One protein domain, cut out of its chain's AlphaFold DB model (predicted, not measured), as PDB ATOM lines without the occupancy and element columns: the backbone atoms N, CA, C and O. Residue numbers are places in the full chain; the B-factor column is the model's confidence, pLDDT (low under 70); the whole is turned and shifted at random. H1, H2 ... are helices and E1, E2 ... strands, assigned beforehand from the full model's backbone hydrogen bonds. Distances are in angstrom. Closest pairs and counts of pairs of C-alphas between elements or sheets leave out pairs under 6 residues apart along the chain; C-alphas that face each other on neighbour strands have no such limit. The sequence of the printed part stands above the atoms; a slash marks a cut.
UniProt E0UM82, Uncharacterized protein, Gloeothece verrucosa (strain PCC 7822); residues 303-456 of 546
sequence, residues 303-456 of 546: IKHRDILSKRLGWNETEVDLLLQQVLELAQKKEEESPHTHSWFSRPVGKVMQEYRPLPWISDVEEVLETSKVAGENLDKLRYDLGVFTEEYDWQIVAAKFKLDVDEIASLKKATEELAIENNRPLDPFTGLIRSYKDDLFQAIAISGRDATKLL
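What this domain is: This is residues 303 to 456 of the 546 residues of an uncharacterized protein of Gloeothece verrucosa (strain PCC 7822) (UniProt E0UM82). Two helical lobes sit side by side: in the first, H1, H3 and H4 run side by side in part, with H2 crossing H3 and the small hairpin E1 and E2 by the later part of H2; in the second, H7 crosses H6, with H5 and the short H8 beside it. The link from H4 to H5 joins the lobes, and H3 and H7 come close between them. The printed part has 154 residues with eight named helices and two named strands, in the order H1 H2 E1 E2 H3 H4 H5 H6 H7 H8, and its class is mostly helix; the sheet E1 - E2 is antiparallel. It is compact, with a radius of gyration of the C-alphas of 16.2 A and spans of 47 by 38 by 25 A.

Where its parts are: Find C-alpha 349 at (-36.432, 12.039, 8.981), where E1, residues 349 to 352, begins; E2 is residues 355 to 358. Before them, H1 is residues 303 to 313, and H2, residues 317 to 336, runs 28.8 A from C-alpha 317 at (-21.795, 1.357, 26.223). After them come H3, residues 362 to 371, H4, 376 to 386, and H5, 392 to 402. H6, residues 406 to 422, spans 24.1 A; H7 is 438 to 447, and H8, 452 to 455, ends at C-alpha 455 at (-49.895, 8.012, 13.527).

How they stand to each other: Start at the hairpin E1 and E2, where N 350 and O 357 are 3.0 A apart and N 352 and O 355 2.8 A, both within hydrogen-bond range. The closest C-alphas of H2 and E2 are those of Gln 332 and Pro 358, 5.8 A. With residues 323 to 331 alone, H2 touches H3, about perpendicular at 75 degrees; Val 327 and Val 365 have the closest C-alphas, 5.8 A. With residues 317 to 320 alone it touches H1, closest at C-alphas 310 and 320, 6.3 A. H3 and H4 form a helical hairpin at a shallow tilt of 15 degrees, closest at C-alphas 362 and 386, 6.9 A. H4 touches H1 at a shallow tilt of 25 degrees, opposite ways, closest at C-alphas 312 and 382, 6.8 A. H3 and H7 are close but not clearly touching, with C-alphas 363 and 439 at 7.5 A. H7 touches H6 at a steep tilt of 69 degrees, only just short of about perpendicular, closest at C-alphas 416 and 441, 5.2 A. H8 touches H5, closest at C-alphas 398 and 455, 7.3 A, and touches H7 only at the corner, closest at C-alphas 446 and 452, 5.4 A. H5 and H7 are near each other. H2 and H6 are apart. Every O i to N i+4 pair is within hydrogen-bond range in H2, H5, H6 and H7; the counts are 5 of 7 in H1, 5 of 6 in H3 and 6 of 7 in H4, and H8 is too short for such a pair.

The domain as a whole: The two C-alphas farthest apart are those of Thr 318 and Asp 407, 48.0 A. The printed part has no cut. Look for the long links at residues 337 to 348 and 423 to 437. The mean pLDDT of the printed part is 81.5, and it is under 70 at residues 338 to 346, 352 to 354, 375 to 377 and 429.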
ATOM      1  N   ILE A 303     -32.193   7.527  23.213       77.62
ATOM      2  CA  ILE A 303     -31.850   7.757  24.628       77.62
ATOM      3  C   ILE A 303     -32.570   6.755  25.543       77.62
ATOM      4  O   ILE A 303     -31.949   6.148  26.404       77.62
ATOM      5  N   LYS A 304     -33.876   6.555  25.337       81.44
ATOM      6  CA  LYS A 304     -34.702   5.689  26.188       81.44
ATOM      7  C   LYS A 304     -34.386   4.209  25.978       81.44
ATOM      8  O   LYS A 304     -34.352   3.441  26.935       81.44
ATOM      9  N   HIS A 305     -34.190   3.797  24.728       87.19
ATOM     10  CA  HIS A 305     -33.984   2.391  24.394       87.19
ATOM     11  C   HIS A 305     -32.535   1.939  24.600       87.19
ATOM     12  O   HIS A 305     -32.317   0.752  24.818       87.19
ATOM     13  N   ARG A 306     -31.556   2.857  24.626       86.62
ATOM     14  CA  ARG A 306     -30.157   2.552  24.975       86.62
ATOM     15  C   ARG A 306     -30.040   1.872  26.339       86.62
ATOM     16  O   ARG A 306     -29.408   0.824  26.440       86.62
ATOM     17  N   ASP A 307     -30.699   2.418  27.360       85.44
ATOM     18  CA  ASP A 307     -30.665   1.863  28.721       85.44
ATOM     19  C   ASP A 307     -31.305   0.469  28.786       85.44
ATOM     20  O   ASP A 307     -30.811  -0.427  29.473       85.44
ATOM     21  N   ILE A 308     -32.395   0.271  28.036       87.69
ATOM     22  CA  ILE A 308     -33.084  -1.020  27.930       87.69
ATOM     23  C   ILE A 308     -32.162  -2.055  27.280       87.69
ATOM     24  O   ILE A 308     -32.014  -3.157  27.809       87.69
ATOM     25  N   LEU A 309     -31.510  -1.690  26.172       88.31
ATOM     26  CA  LEU A 309     -30.594  -2.563  25.438       88.31
ATOM     27  C   LEU A 309     -29.379  -2.944  26.282       88.31
ATOM     28  O   LEU A 309     -29.101  -4.133  26.430       88.31
ATOM     29  N   SER A 310     -28.708  -1.966  26.902       87.50
ATOM     30  CA  SER A 310     -27.555  -2.225  27.774       87.50
ATOM     31  C   SER A 310     -27.930  -3.159  28.926       87.50
ATOM     32  O   SER A 310     -27.272  -4.176  29.148       87.50
ATOM     33  N   LYS A 311     -29.047  -2.882  29.611       86.88
ATOM     34  CA  LYS A 311     -29.497  -3.694  30.746       86.88
ATOM     35  C   LYS A 311     -29.898  -5.111  30.338       86.88
ATOM     36  O   LYS A 311     -29.590  -6.054  31.063       86.88
ATOM     37  N   ARG A 312     -30.625  -5.270  29.225       86.25
ATOM     38  CA  ARG A 312     -31.151  -6.572  28.792       86.25
ATOM     39  C   ARG A 312     -30.061  -7.460  28.199       86.25
ATOM     40  O   ARG A 312     -30.073  -8.659  28.461       86.25
ATOM     41  N   LEU A 313     -29.147  -6.884  27.421       84.94
ATOM     42  CA  LEU A 313     -28.069  -7.623  26.759       84.94
ATOM     43  C   LEU A 313     -26.833  -7.792  27.656       84.94
ATOM     44  O   LEU A 313     -25.997  -8.649  27.383       84.94
ATOM     45  N   GLY A 314     -26.724  -7.014  28.740       83.62
ATOM     46  CA  GLY A 314     -25.539  -7.004  29.604       83.62
ATOM     47  C   GLY A 314     -24.304  -6.428  28.907       83.62
ATOM     48  O   GLY A 314     -23.181  -6.722  29.308       83.62
ATOM     49  N   TRP A 315     -24.521  -5.656  27.843       87.81
ATOM     50  CA  TRP A 315     -23.484  -5.078  26.997       87.81
ATOM     51  C   TRP A 315     -23.005  -3.739  27.541       87.81
ATOM     52  O   TRP A 315     -23.765  -2.979  28.158       87.81
ATOM     53  N   ASN A 316     -21.733  -3.447  27.290       88.56
ATOM     54  CA  ASN A 316     -21.137  -2.163  27.627       88.56
ATOM     55  C   ASN A 316     -21.619  -1.053  26.670       88.56
ATOM     56  O   ASN A 316     -22.241  -1.311  25.639       88.56
ATOM     57  N   GLU A 317     -21.339   0.206  27.014       86.44
ATOM     58  CA  GLU A 317     -21.795   1.357  26.223       86.44
ATOM     59  C   GLU A 317     -21.302   1.321  24.772       86.44
ATOM     60  O   GLU A 317     -22.064   1.656  23.870       86.44
ATOM     61  N   THR A 318     -20.070   0.867  24.538       88.31
ATOM     62  CA  THR A 318     -19.463   0.807  23.201       88.31
ATOM     63  C   THR A 318     -20.145  -0.228  22.307       88.31
ATOM     64  O   THR A 318     -20.374   0.029  21.128       88.31
ATOM     65  N   GLU A 319     -20.504  -1.384  22.860       88.19
ATOM     66  CA  GLU A 319     -21.241  -2.436  22.152       88.19
ATOM     67  C   GLU A 319     -22.654  -1.976  21.774       88.19
ATOM     68  O   GLU A 319     -23.113  -2.215  20.657       88.19
ATOM     69  N   VAL A 320     -23.335  -1.266  22.679       88.62
ATOM     70  CA  VAL A 320     -24.668  -0.711  22.409       88.62
ATOM     71  C   VAL A 320     -24.603   0.421  21.383       88.62
ATOM     72  O   VAL A 320     -25.474   0.501  20.519       88.62
ATOM     73  N   ASP A 321     -23.575   1.270  21.429       87.75
ATOM     74  CA  ASP A 321     -23.369   2.319  20.425       87.75
ATOM     75  C   ASP A 321     -23.123   1.731  19.030       87.75
ATOM     76  O   ASP A 321     -23.724   2.194  18.058       87.75
ATOM     77  N   LEU A 322     -22.319   0.666  18.932       89.75
ATOM     78  CA  LEU A 322     -22.093  -0.043  17.671       89.75
ATOM     79  C   LEU A 322     -23.392  -0.647  17.121       89.75
ATOM     80  O   LEU A 322     -23.681  -0.504  15.933       89.75
ATOM     81  N   LEU A 323     -24.201  -1.273  17.982       90.19
ATOM     82  CA  LEU A 323     -25.513  -1.797  17.604       90.19
ATOM     83  C   LEU A 323     -26.423  -0.685  17.068       90.19
ATOM     84  O   LEU A 323     -27.023  -0.825  16.006       90.19
ATOM     85  N   LEU A 324     -26.534   0.428  17.793       89.62
ATOM     86  CA  LEU A 324     -27.383   1.551  17.393       89.62
ATOM     87  C   LEU A 324     -26.924   2.170  16.068       89.62
ATOM     88  O   LEU A 324     -27.765   2.577  15.269       89.62
ATOM     89  N   GLN A 325     -25.616   2.197  15.804       89.06
ATOM     90  CA  GLN A 325     -25.083   2.623  14.515       89.06
ATOM     91  C   GLN A 325     -25.518   1.683  13.382       89.06
ATOM     92  O   GLN A 325     -26.024   2.155  12.366       89.06
ATOM     93  N   GLN A 326     -25.410   0.367  13.571       90.38
ATOM     94  CA  GLN A 326     -25.877  -0.619  12.587       90.38
ATOM     95  C   GLN A 326     -27.387  -0.515  12.332       90.38
ATOM     96  O   GLN A 326     -27.842  -0.644  11.198       90.38
ATOM     97  N   VAL A 327     -28.175  -0.228  13.371       91.00
ATOM     98  CA  VAL A 327     -29.623   0.001  13.254       91.00
ATOM     99  C   VAL A 327     -29.931   1.260  12.436       91.00
ATOM    100  O   VAL A 327     -30.858   1.259  11.625       91.00
ATOM    101  N   LEU A 328     -29.145   2.327  12.600       89.00
ATOM    102  CA  LEU A 328     -29.265   3.539  11.784       89.00
ATOM    103  C   LEU A 328     -28.889   3.281  10.318       89.00
ATOM    104  O   LEU A 328     -29.575   3.764   9.420       89.00
ATOM    105  N   GLU A 329     -27.833   2.507  10.072       89.75
ATOM    106  CA  GLU A 329     -27.422   2.099   8.722       89.75
ATOM    107  C   GLU A 329     -28.498   1.238   8.041       89.75
ATOM    108  O   GLU A 329     -28.815   1.456   6.872       89.75
ATOM    109  N   LEU A 330     -29.130   0.322   8.782       89.19
ATOM    110  CA  LEU A 330     -30.249  -0.476   8.281       89.19
ATOM    111  C   LEU A 330     -31.458   0.397   7.914       89.19
ATOM    112  O   LEU A 330     -32.065   0.200   6.862       89.19
ATOM    113  N   ALA A 331     -31.799   1.380   8.752       88.06
ATOM    114  CA  ALA A 331     -32.895   2.304   8.472       88.06
ATOM    115  C   ALA A 331     -32.639   3.147   7.213       88.06
ATOM    116  O   ALA A 331     -33.558   3.332   6.416       88.06
ATOM    117  N   GLN A 332     -31.401   3.613   7.019       87.25
ATOM    118  CA  GLN A 332     -30.981   4.328   5.811       87.25
ATOM    119  C   GLN A 332     -31.116   3.440   4.569       87.25
ATOM    120  O   GLN A 332     -31.767   3.828   3.602       87.25
ATOM    121  N   LYS A 333     -30.578   2.217   4.627       87.38
ATOM    122  CA  LYS A 333     -30.656   1.249   3.529       87.38
ATOM    123  C   LYS A 333     -32.105   0.947   3.128       87.38
ATOM    124  O   LYS A 333     -32.432   0.955   1.947       87.38
ATOM    125  N   LYS A 334     -32.992   0.727   4.104       84.56
ATOM    126  CA  LYS A 334     -34.418   0.462   3.845       84.56
ATOM    127  C   LYS A 334     -35.150   1.657   3.228       84.56
ATOM    128  O   LYS A 334     -36.101   1.450   2.483       84.56
ATOM    129  N   GLU A 335     -34.743   2.888   3.540       82.44
ATOM    130  CA  GLU A 335     -35.296   4.084   2.892       82.44
ATOM    131  C   GLU A 335     -34.836   4.185   1.427       82.44
ATOM    132  O   GLU A 335     -35.646   4.476   0.552       82.44
ATOM    133  N   GLU A 336     -33.563   3.886   1.146       81.44
ATOM    134  CA  GLU A 336     -32.991   3.892  -0.210       81.44
ATOM    135  C   GLU A 336     -33.585   2.804  -1.117       81.44
ATOM    136  O   GLU A 336     -33.812   3.038  -2.305       81.44
ATOM    137  N   GLU A 337     -33.866   1.623  -0.564       76.31
ATOM    138  CA  GLU A 337     -34.469   0.495  -1.288       76.31
ATOM    139  C   GLU A 337     -35.984   0.668  -1.523       76.31
ATOM    140  O   GLU A 337     -36.578  -0.066  -2.319       76.31
ATOM    141  N   SER A 338     -36.625   1.642  -0.868       66.38
ATOM    142  CA  SER A 338     -38.064   1.874  -0.989       66.38
ATOM    143  C   SER A 338     -38.401   2.635  -2.284       66.38
ATOM    144  O   SER A 338     -37.862   3.722  -2.530       66.38
ATOM    145  N   PRO A 339     -39.310   2.127  -3.140       56.19
ATOM    146  CA  PRO A 339     -39.658   2.802  -4.383       56.19
ATOM    147  C   PRO A 339     -40.283   4.172  -4.085       56.19
ATOM    148  O   PRO A 339     -41.350   4.265  -3.477       56.19
ATOM    149  N   HIS A 340     -39.649   5.242  -4.580       50.81
ATOM    150  CA  HIS A 340     -40.026   6.655  -4.373       50.81
ATOM    151  C   HIS A 340     -41.469   7.028  -4.784       50.81
ATOM    152  O   HIS A 340     -41.899   8.167  -4.620       50.81
ATOM    153  N   THR A 341     -42.237   6.089  -5.335       42.91
ATOM    154  CA  THR A 341     -43.623   6.268  -5.777       42.91
ATOM    155  C   THR A 341     -44.654   6.193  -4.647       42.91
ATOM    156  O   THR A 341     -45.780   6.642  -4.851       42.91
ATOM    157  N   HIS A 342     -44.305   5.684  -3.458       47.84
ATOM    158  CA  HIS A 342     -45.253   5.510  -2.349       47.84
ATOM    159  C   HIS A 342     -44.795   6.277  -1.099       47.84
ATOM    160  O   HIS A 342     -44.324   5.687  -0.129       47.84
ATOM    161  N   SER A 343     -44.991   7.603  -1.079       48.59
ATOM    162  CA  SER A 343     -44.620   8.520   0.029       48.59
ATOM    163  C   SER A 343     -45.236   8.206   1.408       48.59
ATOM    164  O   SER A 343     -45.037   8.930   2.376       48.59
ATOM    165  N   TRP A 344     -46.023   7.139   1.504       51.56
ATOM    166  CA  TRP A 344     -46.780   6.712   2.673       51.56
ATOM    167  C   TRP A 344     -46.013   5.607   3.424       51.56
ATOM    168  O   TRP A 344     -46.342   5.305   4.568       51.56
ATOM    169  N   PHE A 345     -44.979   5.044   2.782       54.94
ATOM    170  CA  PHE A 345     -44.028   4.074   3.327       54.94
ATOM    171  C   PHE A 345     -42.687   4.698   3.745       54.94
ATOM    172  O   PHE A 345     -41.886   4.019   4.382       54.94
ATOM    173  N   SER A 346     -42.434   5.967   3.405       64.31
ATOM    174  CA  SER A 346     -41.182   6.651   3.749       64.31
ATOM    175  C   SER A 346     -41.066   6.878   5.253       64.31
ATOM    176  O   SER A 346     -42.024   7.308   5.913       64.31
ATOM    177  N   ARG A 347     -39.879   6.625   5.799       75.69
ATOM    178  CA  ARG A 347     -39.576   6.801   7.218       75.69
ATOM    179  C   ARG A 347     -39.482   8.292   7.560       75.69
ATOM    180  O   ARG A 347     -39.021   9.103   6.757       75.69
ATOM    181  N   PRO A 348     -39.897   8.702   8.770       75.12
ATOM    182  CA  PRO A 348     -39.730  10.083   9.196       75.12
ATOM    183  C   PRO A 348     -38.240  10.404   9.353       75.12
ATOM    184  O   PRO A 348     -37.508   9.656   9.999       75.12
ATOM    185  N   VAL A 349     -37.803  11.539   8.812       74.75
ATOM    186  CA  VAL A 349     -36.432  12.039   8.981       74.75
ATOM    187  C   VAL A 349     -36.319  12.805  10.300       74.75
ATOM    188  O   VAL A 349     -37.206  13.585  10.671       74.75
ATOM    189  N   GLY A 350     -35.225  12.583  11.025       71.38
ATOM    190  CA  GLY A 350     -34.926  13.258  12.285       71.38
ATOM    191  C   GLY A 350     -33.438  13.555  12.443       71.38
ATOM    192  O   GLY A 350     -32.601  12.997  11.740       71.38
ATOM    193  N   LYS A 351     -33.113  14.462  13.372       71.38
ATOM    194  CA  LYS A 351     -31.725  14.815  13.695       71.38
ATOM    195  C   LYS A 351     -31.166  13.809  14.702       71.38
ATOM    196  O   LYS A 351     -31.617  13.775  15.847       71.38
ATOM    197  N   VAL A 352     -30.191  13.009  14.283       69.00
ATOM    198  CA  VAL A 352     -29.481  12.015  15.098       69.00
ATOM    199  C   VAL A 352     -27.997  12.350  15.059       69.00
ATOM    200  O   VAL A 352     -27.437  12.505  13.984       69.00
ATOM    201  N   MET A 353     -27.359  12.504  16.225       66.06
ATOM    202  CA  MET A 353     -25.925  12.839  16.321       66.06
ATOM    203  C   MET A 353     -25.494  14.006  15.406       66.06
ATOM    204  O   MET A 353     -24.427  13.978  14.815       66.06
ATOM    205  N   GLN A 354     -26.328  15.052  15.328       67.50
ATOM    206  CA  GLN A 354     -26.154  16.259  14.500       67.50
ATOM    207  C   GLN A 354     -26.441  16.122  12.996       67.50
ATOM    208  O   GLN A 354     -26.540  17.150  12.335       67.50
ATOM    209  N   GLU A 355     -26.711  14.925  12.483       70.00
ATOM    210  CA  GLU A 355     -27.043  14.703  11.073       70.00
ATOM    211  C   GLU A 355     -28.524  14.360  10.868       70.00
ATOM    212  O   GLU A 355     -29.183  13.801  11.749       70.00
ATOM    213  N   TYR A 356     -29.064  14.695   9.695       71.81
ATOM    214  CA  TYR A 356     -30.432  14.346   9.315       71.81
ATOM    215  C   TYR A 356     -30.452  12.989   8.630       71.81
ATOM    216  O   TYR A 356     -29.909  12.836   7.539       71.81
ATOM    217  N   ARG A 357     -31.086  12.008   9.271       78.12
ATOM    218  CA  ARG A 357     -31.191  10.642   8.751       78.12
ATOM    219  C   ARG A 357     -32.596  10.068   9.012       78.12
ATOM    220  O   ARG A 357     -33.300  10.568   9.902       78.12
ATOM    221  N   PRO A 358     -33.046   9.056   8.248       81.62
ATOM    222  CA  PRO A 358     -34.277   8.323   8.520       81.62
ATOM    223  C   PRO A 358     -34.256   7.738   9.931       81.62
ATOM    224  O   PRO A 358     -33.274   7.125  10.353       81.62
ATOM    225  N   LEU A 359     -35.338   7.934  10.683       84.31
ATOM    226  CA  LEU A 359     -35.433   7.395  12.032       84.31
ATOM    227  C   LEU A 359     -35.710   5.883  11.980       84.31
ATOM    228  O   LEU A 359     -36.640   5.455  11.284       84.31
ATOM    229  N   PRO A 360     -34.951   5.071  12.738       88.25
ATOM    230  CA  PRO A 360     -35.181   3.638  12.808       88.25
ATOM    231  C   PRO A 360     -36.499   3.323  13.516       88.25
ATOM    232  O   PRO A 360     -36.939   4.027  14.435       88.25
ATOM    233  N   TRP A 361     -37.130   2.240  13.086       90.06
ATOM    234  CA  TRP A 361     -38.227   1.615  13.805       90.06
ATOM    235  C   TRP A 361     -37.660   0.751  14.925       90.06
ATOM    236  O   TRP A 361     -36.528   0.278  14.857       90.06
ATOM    237  N   ILE A 362     -38.448   0.534  15.974       89.88
ATOM    238  CA  ILE A 362     -38.016  -0.307  17.095       89.88
ATOM    239  C   ILE A 362     -37.707  -1.741  16.617       89.88
ATOM    240  O   ILE A 362     -36.754  -2.346  17.102       89.88
ATOM    241  N   SER A 363     -38.447  -2.254  15.624       89.56
ATOM    242  CA  SER A 363     -38.218  -3.583  15.035       89.56
ATOM    243  C   SER A 363     -36.881  -3.717  14.293       89.56
ATOM    244  O   SER A 363     -36.362  -4.825  14.203       89.56
ATOM    245  N   ASP A 364     -36.257  -2.622  13.836       90.00
ATOM    246  CA  ASP A 364     -34.942  -2.692  13.175       90.00
ATOM    247  C   ASP A 364     -33.832  -3.133  14.148       90.00
ATOM    248  O   ASP A 364     -32.841  -3.730  13.734       90.00
ATOM    249  N   VAL A 365     -33.999  -2.882  15.454       89.56
ATOM    250  CA  VAL A 365     -33.055  -3.348  16.486       89.56
ATOM    251  C   VAL A 365     -32.990  -4.869  16.521       89.56
ATOM    252  O   VAL A 365     -31.915  -5.448  16.657       89.56
ATOM    253  N   GLU A 366     -34.140  -5.519  16.389       86.31
ATOM    254  CA  GLU A 366     -34.234  -6.972  16.387       86.31
ATOM    255  C   GLU A 366     -33.555  -7.576  15.160       86.31
ATOM    256  O   GLU A 366     -32.748  -8.486  15.309       86.31
ATOM    257  N   GLU A 367     -33.804  -7.028  13.972       86.75
ATOM    258  CA  GLU A 367     -33.231  -7.527  12.718       86.75
ATOM    259  C   GLU A 367     -31.691  -7.493  12.725       86.75
ATOM    260  O   GLU A 367     -31.018  -8.438  12.294       86.75
ATOM    261  N   VAL A 368     -31.107  -6.437  13.299       88.75
ATOM    262  CA  VAL A 368     -29.651  -6.345  13.482       88.75
ATOM    263  C   VAL A 368     -29.144  -7.378  14.498       88.75
ATOM    264  O   VAL A 368     -28.103  -8.012  14.281       88.75
ATOM    265  N   LEU A 369     -29.867  -7.596  15.600       86.44
ATOM    266  CA  LEU A 369     -29.476  -8.569  16.627       86.44
ATOM    267  C   LEU A 369     -29.627 -10.026  16.163       86.44
ATOM    268  O   LEU A 369     -28.796 -10.866  16.521       86.44
ATOM    269  N   GLU A 370     -30.632 -10.328  15.340       80.88
ATOM    270  CA  GLU A 370     -30.806 -11.631  14.689       80.88
ATOM    271  C   GLU A 370     -29.635 -11.930  13.750       80.88
ATOM    272  O   GLU A 370     -29.036 -13.009  13.815       80.88
ATOM    273  N   THR A 371     -29.218 -10.934  12.962       78.25
ATOM    274  CA  THR A 371     -28.030 -11.029  12.097       78.25
ATOM    275  C   THR A 371     -26.749 -11.262  12.912       78.25
ATOM    276  O   THR A 371     -25.838 -11.974  12.478       78.25
ATOM    277  N   SER A 372     -26.704 -10.736  14.137       74.12
ATOM    278  CA  SER A 372     -25.577 -10.853  15.072       74.12
ATOM    279  C   SER A 372     -25.577 -12.150  15.902       74.12
ATOM    280  O   SER A 372     -24.716 -12.321  16.766       74.12
ATOM    281  N   LYS A 373     -26.500 -13.092  15.636       72.38
ATOM    282  CA  LYS A 373     -26.621 -14.409  16.303       72.38
ATOM    283  C   LYS A 373     -26.791 -14.343  17.826       72.38
ATOM    284  O   LYS A 373     -26.301 -15.215  18.551       72.38
ATOM    285  N   VAL A 374     -27.497 -13.332  18.328       75.38
ATOM    286  CA  VAL A 374     -27.893 -13.288  19.742       75.38
ATOM    287  C   VAL A 374     -28.881 -14.426  20.041       75.38
ATOM    288  O   VAL A 374     -29.705 -14.786  19.205       75.38
ATOM    289  N   ALA A 375     -28.784 -15.027  21.231       67.88
ATOM    290  CA  ALA A 375     -29.639 -16.146  21.624       67.88
ATOM    291  C   ALA A 375     -31.136 -15.772  21.606       67.88
ATOM    292  O   ALA A 375     -31.523 -14.735  22.151       67.88
ATOM    293  N   GLY A 376     -31.976 -16.656  21.052       67.38
ATOM    294  CA  GLY A 376     -33.414 -16.421  20.849       67.38
ATOM    295  C   GLY A 376     -34.183 -16.013  22.111       67.38
ATOM    296  O   GLY A 376     -34.962 -15.069  22.072       67.38
ATOM    297  N   GLU A 377     -33.883 -16.616  23.266       67.38
ATOM    298  CA  GLU A 377     -34.556 -16.277  24.535       67.38
ATOM    299  C   GLU A 377     -34.313 -14.828  24.999       67.38
ATOM    300  O   GLU A 377     -35.144 -14.241  25.700       67.38
ATOM    301  N   ASN A 378     -33.171 -14.237  24.631       73.81
ATOM    302  CA  ASN A 378     -32.875 -12.837  24.935       73.81
ATOM    303  C   ASN A 378     -33.601 -11.895  23.971       73.81
ATOM    304  O   ASN A 378     -34.050 -10.833  24.402       73.81
ATOM    305  N   LEU A 379     -33.761 -12.299  22.707       79.00
ATOM    306  CA  LEU A 379     -34.522 -11.557  21.700       79.00
ATOM    307  C   LEU A 379     -36.008 -11.505  22.062       79.00
ATOM    308  O   LEU A 379     -36.593 -10.426  22.093       79.00
ATOM    309  N   ASP A 380     -36.589 -12.638  22.457       77.94
ATOM    310  CA  ASP A 380     -37.980 -12.731  22.906       77.94
ATOM    311  C   ASP A 380     -38.292 -11.719  24.014       77.94
ATOM    312  O   ASP A 380     -39.214 -10.911  23.916       77.94
ATOM    313  N   LYS A 381     -37.479 -11.726  25.073       80.44
ATOM    314  CA  LYS A 381     -37.634 -10.828  26.224       80.44
ATOM    315  C   LYS A 381     -37.356  -9.366  25.886       80.44
ATOM    316  O   LYS A 381     -37.891  -8.485  26.563       80.44
ATOM    317  N   LEU A 382     -36.505  -9.110  24.896       84.56
ATOM    318  CA  LEU A 382     -36.204  -7.768  24.418       84.56
ATOM    319  C   LEU A 382     -37.391  -7.179  23.643       84.56
ATOM    320  O   LEU A 382     -37.713  -6.014  23.857       84.56
ATOM    321  N   ARG A 383     -38.104  -7.976  22.832       85.06
ATOM    322  CA  ARG A 383     -39.310  -7.532  22.101       85.06
ATOM    323  C   ARG A 383     -40.387  -6.970  23.031       85.06
ATOM    324  O   ARG A 383     -41.012  -5.961  22.704       85.06
ATOM    325  N   TYR A 384     -40.575  -7.584  24.204       82.31
ATOM    326  CA  TYR A 384     -41.488  -7.074  25.235       82.31
ATOM    327  C   TYR A 384     -40.999  -5.765  25.855       82.31
ATOM    328  O   TYR A 384     -41.780  -4.825  25.964       82.31
ATOM    329  N   ASP A 385     -39.720  -5.680  26.228       83.75
ATOM    330  CA  ASP A 385     -39.173  -4.471  26.860       83.75
ATOM    331  C   ASP A 385     -39.178  -3.266  25.921       83.75
ATOM    332  O   ASP A 385     -39.418  -2.136  26.346       83.75
ATOM    333  N   LEU A 386     -38.901  -3.512  24.641       84.06
ATOM    334  CA  LEU A 386     -38.944  -2.505  23.593       84.06
ATOM    335  C   LEU A 386     -40.384  -2.180  23.157       84.06
ATOM    336  O   LEU A 386     -40.614  -1.158  22.516       84.06
ATOM    337  N   GLY A 387     -41.360  -3.022  23.512       84.00
ATOM    338  CA  GLY A 387     -42.759  -2.849  23.139       84.00
ATOM    339  C   GLY A 387     -42.976  -2.937  21.628       84.00
ATOM    340  O   GLY A 387     -43.662  -2.089  21.065       84.00
ATOM    341  N   VAL A 388     -42.373  -3.922  20.960       87.00
ATOM    342  CA  VAL A 388     -42.448  -4.075  19.491       87.00
ATOM    343  C   VAL A 388     -43.842  -4.514  19.029       87.00
ATOM    344  O   VAL A 388     -44.315  -4.112  17.962       87.00
ATOM    345  N   PHE A 389     -44.516  -5.319  19.852       87.31
ATOM    346  CA  PHE A 389     -45.818  -5.903  19.544       87.31
ATOM    347  C   PHE A 389     -46.929  -4.860  19.465       87.31
ATOM    348  O   PHE A 389     -46.925  -3.865  20.192       87.31
ATOM    349  N   THR A 390     -47.926  -5.135  18.625       87.31
ATOM    350  CA  THR A 390     -49.179  -4.385  18.636       87.31
ATOM    351  C   THR A 390     -49.991  -4.727  19.886       87.31
ATOM    352  O   THR A 390     -50.318  -5.889  20.136       87.31
ATOM    353  N   GLU A 391     -50.368  -3.713  20.658       83.94
ATOM    354  CA  GLU A 391     -51.190  -3.860  21.859       83.94
ATOM    355  C   GLU A 391     -52.610  -3.320  21.649       83.94
ATOM    356  O   GLU A 391     -52.883  -2.536  20.740       83.94
ATOM    357  N   GLU A 392     -53.543  -3.689  22.533       79.50
ATOM    358  CA  GLU A 392     -54.921  -3.171  22.480       79.50
ATOM    359  C   GLU A 392     -54.971  -1.638  22.574       79.50
ATOM    360  O   GLU A 392     -55.859  -1.004  22.006       79.50
ATOM    361  N   TYR A 393     -53.983  -1.032  23.233       78.94
ATOM    362  CA  TYR A 393     -53.825   0.416  23.284       78.94
ATOM    363  C   TYR A 393     -53.527   1.037  21.910       78.94
ATOM    364  O   TYR A 393     -54.105   2.064  21.557       78.94
ATOM    365  N   ASP A 394     -52.695   0.389  21.091       83.62
ATOM    366  CA  ASP A 394     -52.356   0.872  19.749       83.62
ATOM    367  C   ASP A 394     -53.597   0.889  18.847       83.62
ATOM    368  O   ASP A 394     -53.860   1.869  18.145       83.62
ATOM    369  N   TRP A 395     -54.434  -0.149  18.942       85.62
ATOM    370  CA  TRP A 395     -55.715  -0.221  18.233       85.62
ATOM    371  C   TRP A 395     -56.671   0.911  18.625       85.62
ATOM    372  O   TRP A 395     -57.389   1.437  17.771       85.62
ATOM    373  N   GLN A 396     -56.646   1.349  19.888       79.62
ATOM    374  CA  GLN A 396     -57.428   2.500  20.346       79.62
ATOM    375  C   GLN A 396     -56.916   3.817  19.751       79.62
ATOM    376  O   GLN A 396     -57.731   4.650  19.340       79.62
ATOM    377  N   ILE A 397     -55.594   4.001  19.649       82.56
ATOM    378  CA  ILE A 397     -54.992   5.168  18.983       82.56
ATOM    379  C   ILE A 397     -55.442   5.214  17.519       82.56
ATOM    380  O   ILE A 397     -55.917   6.254  17.053       82.56
ATOM    381  N   VAL A 398     -55.346   4.091  16.802       86.31
ATOM    382  CA  VAL A 398     -55.745   3.983  15.389       86.31
ATOM    383  C   VAL A 398     -57.232   4.285  15.211       86.31
ATOM    384  O   VAL A 398     -57.591   5.159  14.413       86.31
ATOM    385  N   ALA A 399     -58.096   3.637  15.998       83.50
ATOM    386  CA  ALA A 399     -59.536   3.870  15.961       83.50
ATOM    387  C   ALA A 399     -59.875   5.346  16.214       83.50
ATOM    388  O   ALA A 399     -60.696   5.930  15.505       83.50
ATOM    389  N   ALA A 400     -59.209   5.986  17.180       79.50
ATOM    390  CA  ALA A 400     -59.424   7.392  17.501       79.50
ATOM    391  C   ALA A 400     -58.927   8.344  16.399       79.50
ATOM    392  O   ALA A 400     -59.625   9.309  16.074       79.50
ATOM    393  N   LYS A 401     -57.746   8.095  15.809       82.44
ATOM    394  CA  LYS A 401     -57.166   8.961  14.765       82.44
ATOM    395  C   LYS A 401     -57.957   8.932  13.469       82.44
ATOM    396  O   LYS A 401     -58.185   9.987  12.874       82.44
ATOM    397  N   PHE A 402     -58.366   7.744  13.040       82.12
ATOM    398  CA  PHE A 402     -59.041   7.551  11.760       82.12
ATOM    399  C   PHE A 402     -60.563   7.442  11.887       82.12
ATOM    400  O   PHE A 402     -61.242   7.361  10.871       82.12
ATOM    401  N   LYS A 403     -61.104   7.516  13.112       80.81
ATOM    402  CA  LYS A 403     -62.539   7.378  13.418       80.81
ATOM    403  C   LYS A 403     -63.128   6.057  12.904       80.81
ATOM    404  O   LYS A 403     -64.268   6.044  12.444       80.81
ATOM    405  N   LEU A 404     -62.347   4.980  12.997       76.81
ATOM    406  CA  LEU A 404     -62.741   3.658  12.507       76.81
ATOM    407  C   LEU A 404     -63.810   3.037  13.397       76.81
ATOM    408  O   LEU A 404     -63.838   3.263  14.614       76.81
ATOM    409  N   ASP A 405     -64.673   2.234  12.791       74.31
ATOM    410  CA  ASP A 405     -65.592   1.380  13.528       74.31
ATOM    411  C   ASP A 405     -65.047  -0.020  13.819       74.31
ATOM    412  O   ASP A 405     -63.890  -0.331  13.552       74.31
ATOM    413  N   VAL A 406     -65.863  -0.840  14.484       72.94
ATOM    414  CA  VAL A 406     -65.447  -2.157  14.981       72.94
ATOM    415  C   VAL A 406     -65.139  -3.109  13.837       72.94
ATOM    416  O   VAL A 406     -64.168  -3.854  13.931       72.94
ATOM    417  N   ASP A 407     -65.926  -3.061  12.764       73.94
ATOM    418  CA  ASP A 407     -65.768  -3.954  11.619       73.94
ATOM    419  C   ASP A 407     -64.550  -3.537  10.787       73.94
ATOM    420  O   ASP A 407     -63.764  -4.386  10.358       73.94
ATOM    421  N   GLU A 408     -64.321  -2.230  10.639       81.94
ATOM    422  CA  GLU A 408     -63.095  -1.691  10.050       81.94
ATOM    423  C   GLU A 408     -61.853  -2.046  10.880       81.94
ATOM    424  O   GLU A 408     -60.832  -2.427  10.311       81.94
ATOM    425  N   ILE A 409     -61.926  -1.963  12.214       84.19
ATOM    426  CA  ILE A 409     -60.825  -2.365  13.103       84.19
ATOM    427  C   ILE A 409     -60.598  -3.874  13.051       84.19
ATOM    428  O   ILE A 409     -59.448  -4.296  13.025       84.19
ATOM    429  N   ALA A 410     -61.646  -4.695  13.014       82.62
ATOM    430  CA  ALA A 410     -61.513  -6.145  12.895       82.62
ATOM    431  C   ALA A 410     -60.883  -6.541  11.552       82.62
ATOM    432  O   ALA A 410     -59.986  -7.381  11.512       82.62
ATOM    433  N   SER A 411     -61.298  -5.885  10.467       88.56
ATOM    434  CA  SER A 411     -60.710  -6.076   9.138       88.56
ATOM    435  C   SER A 411     -59.240  -5.656   9.112       88.56
ATOM    436  O   SER A 411     -58.408  -6.364   8.551       88.56
ATOM    437  N   LEU A 412     -58.904  -4.538   9.762       91.38
ATOM    438  CA  LEU A 412     -57.527  -4.069   9.876       91.38
ATOM    439  C   LEU A 412     -56.674  -4.998  10.750       91.38
ATOM    440  O   LEU A 412     -55.564  -5.319  10.351       91.38
ATOM    441  N   LYS A 413     -57.198  -5.486  11.885       91.19
ATOM    442  CA  LYS A 413     -56.551  -6.507  12.731       91.19
ATOM    443  C   LYS A 413     -56.194  -7.741  11.912       91.19
ATOM    444  O   LYS A 413     -55.046  -8.164  11.933       91.19
ATOM    445  N   LYS A 414     -57.143  -8.239  11.118       90.88
ATOM    446  CA  LYS A 414     -56.913  -9.383  10.235       90.88
ATOM    447  C   LYS A 414     -55.828  -9.104   9.188       90.88
ATOM    448  O   LYS A 414     -54.932  -9.920   9.024       90.88
ATOM    449  N   ALA A 415     -55.871  -7.952   8.517       92.69
ATOM    450  CA  ALA A 415     -54.844  -7.575   7.542       92.69
ATOM    451  C   ALA A 415     -53.450  -7.439   8.187       92.69
ATOM    452  O   ALA A 415     -52.444  -7.826   7.603       92.69
ATOM    453  N   THR A 416     -53.385  -6.915   9.411       93.19
ATOM    454  CA  THR A 416     -52.150  -6.813  10.193       93.19
ATOM    455  C   THR A 416     -51.616  -8.186  10.620       93.19
ATOM    456  O   THR A 416     -50.409  -8.402  10.579       93.19
ATOM    457  N   GLU A 417     -52.486  -9.130  10.982       90.62
ATOM    458  CA  GLU A 417     -52.106 -10.524  11.253       90.62
ATOM    459  C   GLU A 417     -51.604 -11.237   9.985       90.62
ATOM    460  O   GLU A 417     -50.598 -11.939  10.035       90.62
ATOM    461  N   GLU A 418     -52.260 -11.022   8.840       91.19
ATOM    462  CA  GLU A 418     -51.836 -11.564   7.541       91.19
ATOM    463  C   GLU A 418     -50.435 -11.054   7.153       91.19
ATOM    464  O   GLU A 418     -49.583 -11.859   6.774       91.19
ATOM    465  N   LEU A 419     -50.151  -9.760   7.351       90.75
ATOM    466  CA  LEU A 419     -48.812  -9.191   7.146       90.75
ATOM    467  C   LEU A 419     -47.772  -9.756   8.115       90.75
ATOM    468  O   LEU A 419     -46.642 -10.008   7.712       90.75
ATOM    469  N   ALA A 420     -48.131  -9.986   9.379       90.31
ATOM    470  CA  ALA A 420     -47.214 -10.590  10.343       90.31
ATOM    471  C   ALA A 420     -46.803 -12.013   9.918       90.31
ATOM    472  O   ALA A 420     -45.653 -12.420  10.097       90.31
ATOM    473  N   ILE A 421     -47.727 -12.767   9.318       89.62
ATOM    474  CA  ILE A 421     -47.443 -14.087   8.748       89.62
ATOM    475  C   ILE A 421     -46.557 -13.954   7.502       89.62
ATOM    476  O   ILE A 421     -45.563 -14.669   7.389       89.62
ATOM    477  N   GLU A 422     -46.882 -13.035   6.590       87.75
ATOM    478  CA  GLU A 422     -46.110 -12.789   5.362       87.75
ATOM    479  C   GLU A 422     -44.665 -12.357   5.661       87.75
ATOM    480  O   GLU A 422     -43.718 -12.858   5.052       87.75
ATOM    481  N   ASN A 423     -44.489 -11.514   6.679       84.06
ATOM    482  CA  ASN A 423     -43.196 -11.047   7.174       84.06
ATOM    483  C   ASN A 423     -42.457 -12.091   8.034       84.06
ATOM    484  O   ASN A 423     -41.393 -11.789   8.570       84.06
ATOM    485  N   ASN A 424     -42.988 -13.315   8.169       86.00
ATOM    486  CA  ASN A 424     -42.422 -14.409   8.967       86.00
ATOM    487  C   ASN A 424     -42.082 -13.997  10.411       86.00
ATOM    488  O   ASN A 424     -41.018 -14.346  10.928       86.00
ATOM    489  N   ARG A 425     -42.977 -13.249  11.072       86.44
ATOM    490  CA  ARG A 425     -42.752 -12.811  12.454       86.44
ATOM    491  C   ARG A 425     -42.596 -14.016  13.398       86.44
ATOM    492  O   ARG A 425     -43.287 -15.028  13.234       86.44
ATOM    493  N   PRO A 426     -41.706 -13.922  14.401       83.31
ATOM    494  CA  PRO A 426     -41.451 -15.009  15.337       83.31
ATOM    495  C   PRO A 426     -42.693 -15.323  16.179       83.31
ATOM    496  O   PRO A 426     -43.522 -14.454  16.466       83.31
ATOM    497  N   LEU A 427     -42.812 -16.585  16.601       80.06
ATOM    498  CA  LEU A 427     -43.870 -17.007  17.517       80.06
ATOM    499  C   LEU A 427     -43.648 -16.376  18.891       80.06
ATOM    500  O   LEU A 427     -42.553 -16.444  19.446       80.06
ATOM    501  N   ASP A 428     -44.707 -15.806  19.460       76.19
ATOM    502  CA  ASP A 428     -44.706 -15.349  20.845       76.19
ATOM    503  C   ASP A 428     -44.469 -16.565  21.767       76.19
ATOM    504  O   ASP A 428     -45.259 -17.514  21.740       76.19
ATOM    505  N   PRO A 429     -43.417 -16.560  22.606       68.56
ATOM    506  CA  PRO A 429     -43.072 -17.705  23.450       68.56
ATOM    507  C   PRO A 429     -44.092 -17.978  24.567       68.56
ATOM    508  O   PRO A 429     -44.109 -19.074  25.125       68.56
ATOM    509  N   PHE A 430     -44.939 -17.007  24.918       70.06
ATOM    510  CA  PHE A 430     -45.980 -17.147  25.935       70.06
ATOM    511  C   PHE A 430     -47.306 -17.627  25.349       70.06
ATOM    512  O   PHE A 430     -48.001 -18.416  25.988       70.06
ATOM    513  N   THR A 431     -47.684 -17.138  24.165       70.06
ATOM    514  CA  THR A 431     -48.985 -17.464  23.550       70.06
ATOM    515  C   THR A 431     -48.903 -18.534  22.462       70.06
ATOM    516  O   THR A 431     -49.919 -19.152  22.149       70.06
ATOM    517  N   GLY A 432     -47.717 -18.790  21.903       72.94
ATOM    518  CA  GLY A 432     -47.500 -19.738  20.807       72.94
ATOM    519  C   GLY A 432     -48.089 -19.288  19.467       72.94
ATOM    520  O   GLY A 432     -48.218 -20.106  18.559       72.94
ATOM    521  N   LEU A 433     -48.477 -18.016  19.344       77.06
ATOM    522  CA  LEU A 433     -49.080 -17.429  18.147       77.06
ATOM    523  C   LEU A 433     -48.136 -16.404  17.517       77.06
ATOM    524  O   LEU A 433     -47.328 -15.784  18.208       77.06
ATOM    525  N   ILE A 434     -48.257 -16.197  16.204       82.38
ATOM    526  CA  ILE A 434     -47.567 -15.101  15.518       82.38
ATOM    527  C   ILE A 434     -48.227 -13.797  15.969       82.38
ATOM    528  O   ILE A 434     -49.415 -13.580  15.725       82.38
ATOM    529  N   ARG A 435     -47.468 -12.942  16.657       81.75
ATOM    530  CA  ARG A 435     -47.930 -11.608  17.047       81.75
ATOM    531  C   ARG A 435     -47.491 -10.581  16.020       81.75
ATOM    532  O   ARG A 435     -46.318 -10.523  15.665       81.75
ATOM    533  N   SER A 436     -48.422  -9.723  15.626       90.19
ATOM    534  CA  SER A 436     -48.112  -8.582  14.779       90.19
ATOM    535  C   SER A 436     -47.259  -7.551  15.501       90.19
ATOM    536  O   SER A 436     -47.412  -7.296  16.704       90.19
ATOM    537  N   TYR A 437     -46.367  -6.935  14.745       92.06
ATOM    538  CA  TYR A 437     -45.551  -5.826  15.197       92.06
ATOM    539  C   TYR A 437     -46.224  -4.493  14.836       92.06
ATOM    540  O   TYR A 437     -47.172  -4.412  14.050       92.06
ATOM    541  N   LYS A 438     -45.777  -3.402  15.462       90.88
ATOM    542  CA  LYS A 438     -46.318  -2.054  15.197       90.88
ATOM    543  C   LYS A 438     -46.072  -1.570  13.763       90.88
ATOM    544  O   LYS A 438     -46.843  -0.752  13.267       90.88
ATOM    545  N   ASP A 439     -45.033  -2.068  13.106       89.12
ATOM    546  CA  ASP A 439     -44.757  -1.845  11.685       89.12
ATOM    547  C   ASP A 439     -45.746  -2.568  10.764       89.12
ATOM    548  O   ASP A 439     -46.231  -1.947   9.822       89.12
ATOM    549  N   ASP A 440     -46.144  -3.802  11.085       91.25
ATOM    550  CA  ASP A 440     -47.192  -4.527  10.352       91.25
ATOM    551  C   ASP A 440     -48.531  -3.761  10.418       91.25
ATOM    552  O   ASP A 440     -49.245  -3.622   9.422       91.25
ATOM    553  N   LEU A 441     -48.857  -3.179  11.582       92.00
ATOM    554  CA  LEU A 441     -50.012  -2.287  11.739       92.00
ATOM    555  C   LEU A 441     -49.875  -1.021  10.879       92.00
ATOM    556  O   LEU A 441     -50.823  -0.615  10.203       92.00
ATOM    557  N   PHE A 442     -48.704  -0.386  10.894       90.06
ATOM    558  CA  PHE A 442     -48.442   0.808  10.091       90.06
ATOM    559  C   PHE A 442     -48.594   0.521   8.587       90.06
ATOM    560  O   PHE A 442     -49.270   1.271   7.876       90.06
ATOM    561  N   GLN A 443     -48.048  -0.604   8.122       87.56
ATOM    562  CA  GLN A 443     -48.138  -1.074   6.743       87.56
ATOM    563  C   GLN A 443     -49.575  -1.429   6.344       87.56
ATOM    564  O   GLN A 443     -50.028  -0.994   5.287       87.56
ATOM    565  N   ALA A 444     -50.333  -2.133   7.192       90.19
ATOM    566  CA  ALA A 444     -51.740  -2.447   6.927       90.19
ATOM    567  C   ALA A 444     -52.581  -1.181   6.697       90.19
ATOM    568  O   ALA A 444     -53.435  -1.128   5.809       90.19
ATOM    569  N   ILE A 445     -52.318  -0.126   7.475       89.19
ATOM    570  CA  ILE A 445     -53.006   1.161   7.335       89.19
ATOM    571  C   ILE A 445     -52.646   1.824   6.006       89.19
ATOM    572  O   ILE A 445     -53.556   2.277   5.304       89.19
ATOM    573  N   ALA A 446     -51.361   1.836   5.644       83.75
ATOM    574  CA  ALA A 446     -50.903   2.370   4.366       83.75
ATOM    575  C   ALA A 446     -51.538   1.619   3.179       83.75
ATOM    576  O   ALA A 446     -52.097   2.254   2.283       83.75
ATOM    577  N   ILE A 447     -51.558   0.281   3.217       84.88
ATOM    578  CA  ILE A 447     -52.186  -0.574   2.192       84.88
ATOM    579  C   ILE A 447     -53.695  -0.316   2.094       84.88
ATOM    580  O   ILE A 447     -54.254  -0.318   1.000       84.88
ATOM    581  N   SER A 448     -54.363  -0.010   3.212       83.19
ATOM    582  CA  SER A 448     -55.792   0.336   3.222       83.19
ATOM    583  C   SER A 448     -56.131   1.689   2.569       83.19
ATOM    584  O   SER A 448     -57.289   2.107   2.597       83.19
ATOM    585  N   GLY A 449     -55.143   2.400   2.014       80.94
ATOM    586  CA  GLY A 449     -55.325   3.709   1.383       80.94
ATOM    587  C   GLY A 449     -55.494   4.850   2.387       80.94
ATOM    588  O   GLY A 449     -56.000   5.918   2.036       80.94
ATOM    589  N   ARG A 450     -55.081   4.652   3.648       83.88
ATOM    590  CA  ARG A 450     -55.107   5.682   4.695       83.88
ATOM    591  C   ARG A 450     -53.711   6.254   4.921       83.88
ATOM    592  O   ARG A 450     -52.716   5.540   4.908       83.88
ATOM    593  N   ASP A 451     -53.655   7.556   5.188       83.25
ATOM    594  CA  ASP A 451     -52.412   8.266   5.499       83.25
ATOM    595  C   ASP A 451     -51.861   7.841   6.873       83.25
ATOM    596  O   ASP A 451     -52.214   8.411   7.915       83.25
ATOM    597  N   ALA A 452     -51.011   6.810   6.865       83.38
ATOM    598  CA  ALA A 452     -50.390   6.231   8.051       83.38
ATOM    599  C   ALA A 452     -49.481   7.231   8.789       83.38
ATOM    600  O   ALA A 452     -49.342   7.147  10.012       83.38
ATOM    601  N   THR A 453     -48.954   8.257   8.103       80.94
ATOM    602  CA  THR A 453     -48.072   9.275   8.707       80.94
ATOM    603  C   THR A 453     -48.755  10.048   9.839       80.94
ATOM    604  O   THR A 453     -48.092  10.513  10.768       80.94
ATOM    605  N   LYS A 454     -50.096  10.101   9.855       81.75
ATOM    606  CA  LYS A 454     -50.885  10.684  10.954       81.75
ATOM    607  C   LYS A 454     -50.656   9.999  12.294       81.75
ATOM    608  O   LYS A 454     -50.909  10.621  13.328       81.75
ATOM    609  N   LEU A 455     -50.229   8.739  12.305       82.81
ATOM    610  CA  LEU A 455     -49.895   8.012  13.527       82.81
ATOM    611  C   LEU A 455     -48.514   8.357  14.062       82.81
ATOM    612  O   LEU A 455     -48.270   8.109  15.237       82.81
ATOM    613  N   LEU A 456     -47.641   8.948  13.252       81.75
ATOM    614  CA  LEU A 456     -46.289   9.291  13.661       81.75
ATOM    615  C   LEU A 456     -46.281  10.602  14.448       81.75
ATOM    616  O   LEU A 456     -47.071  11.523  14.213       81.75
TER     617      LEU A 456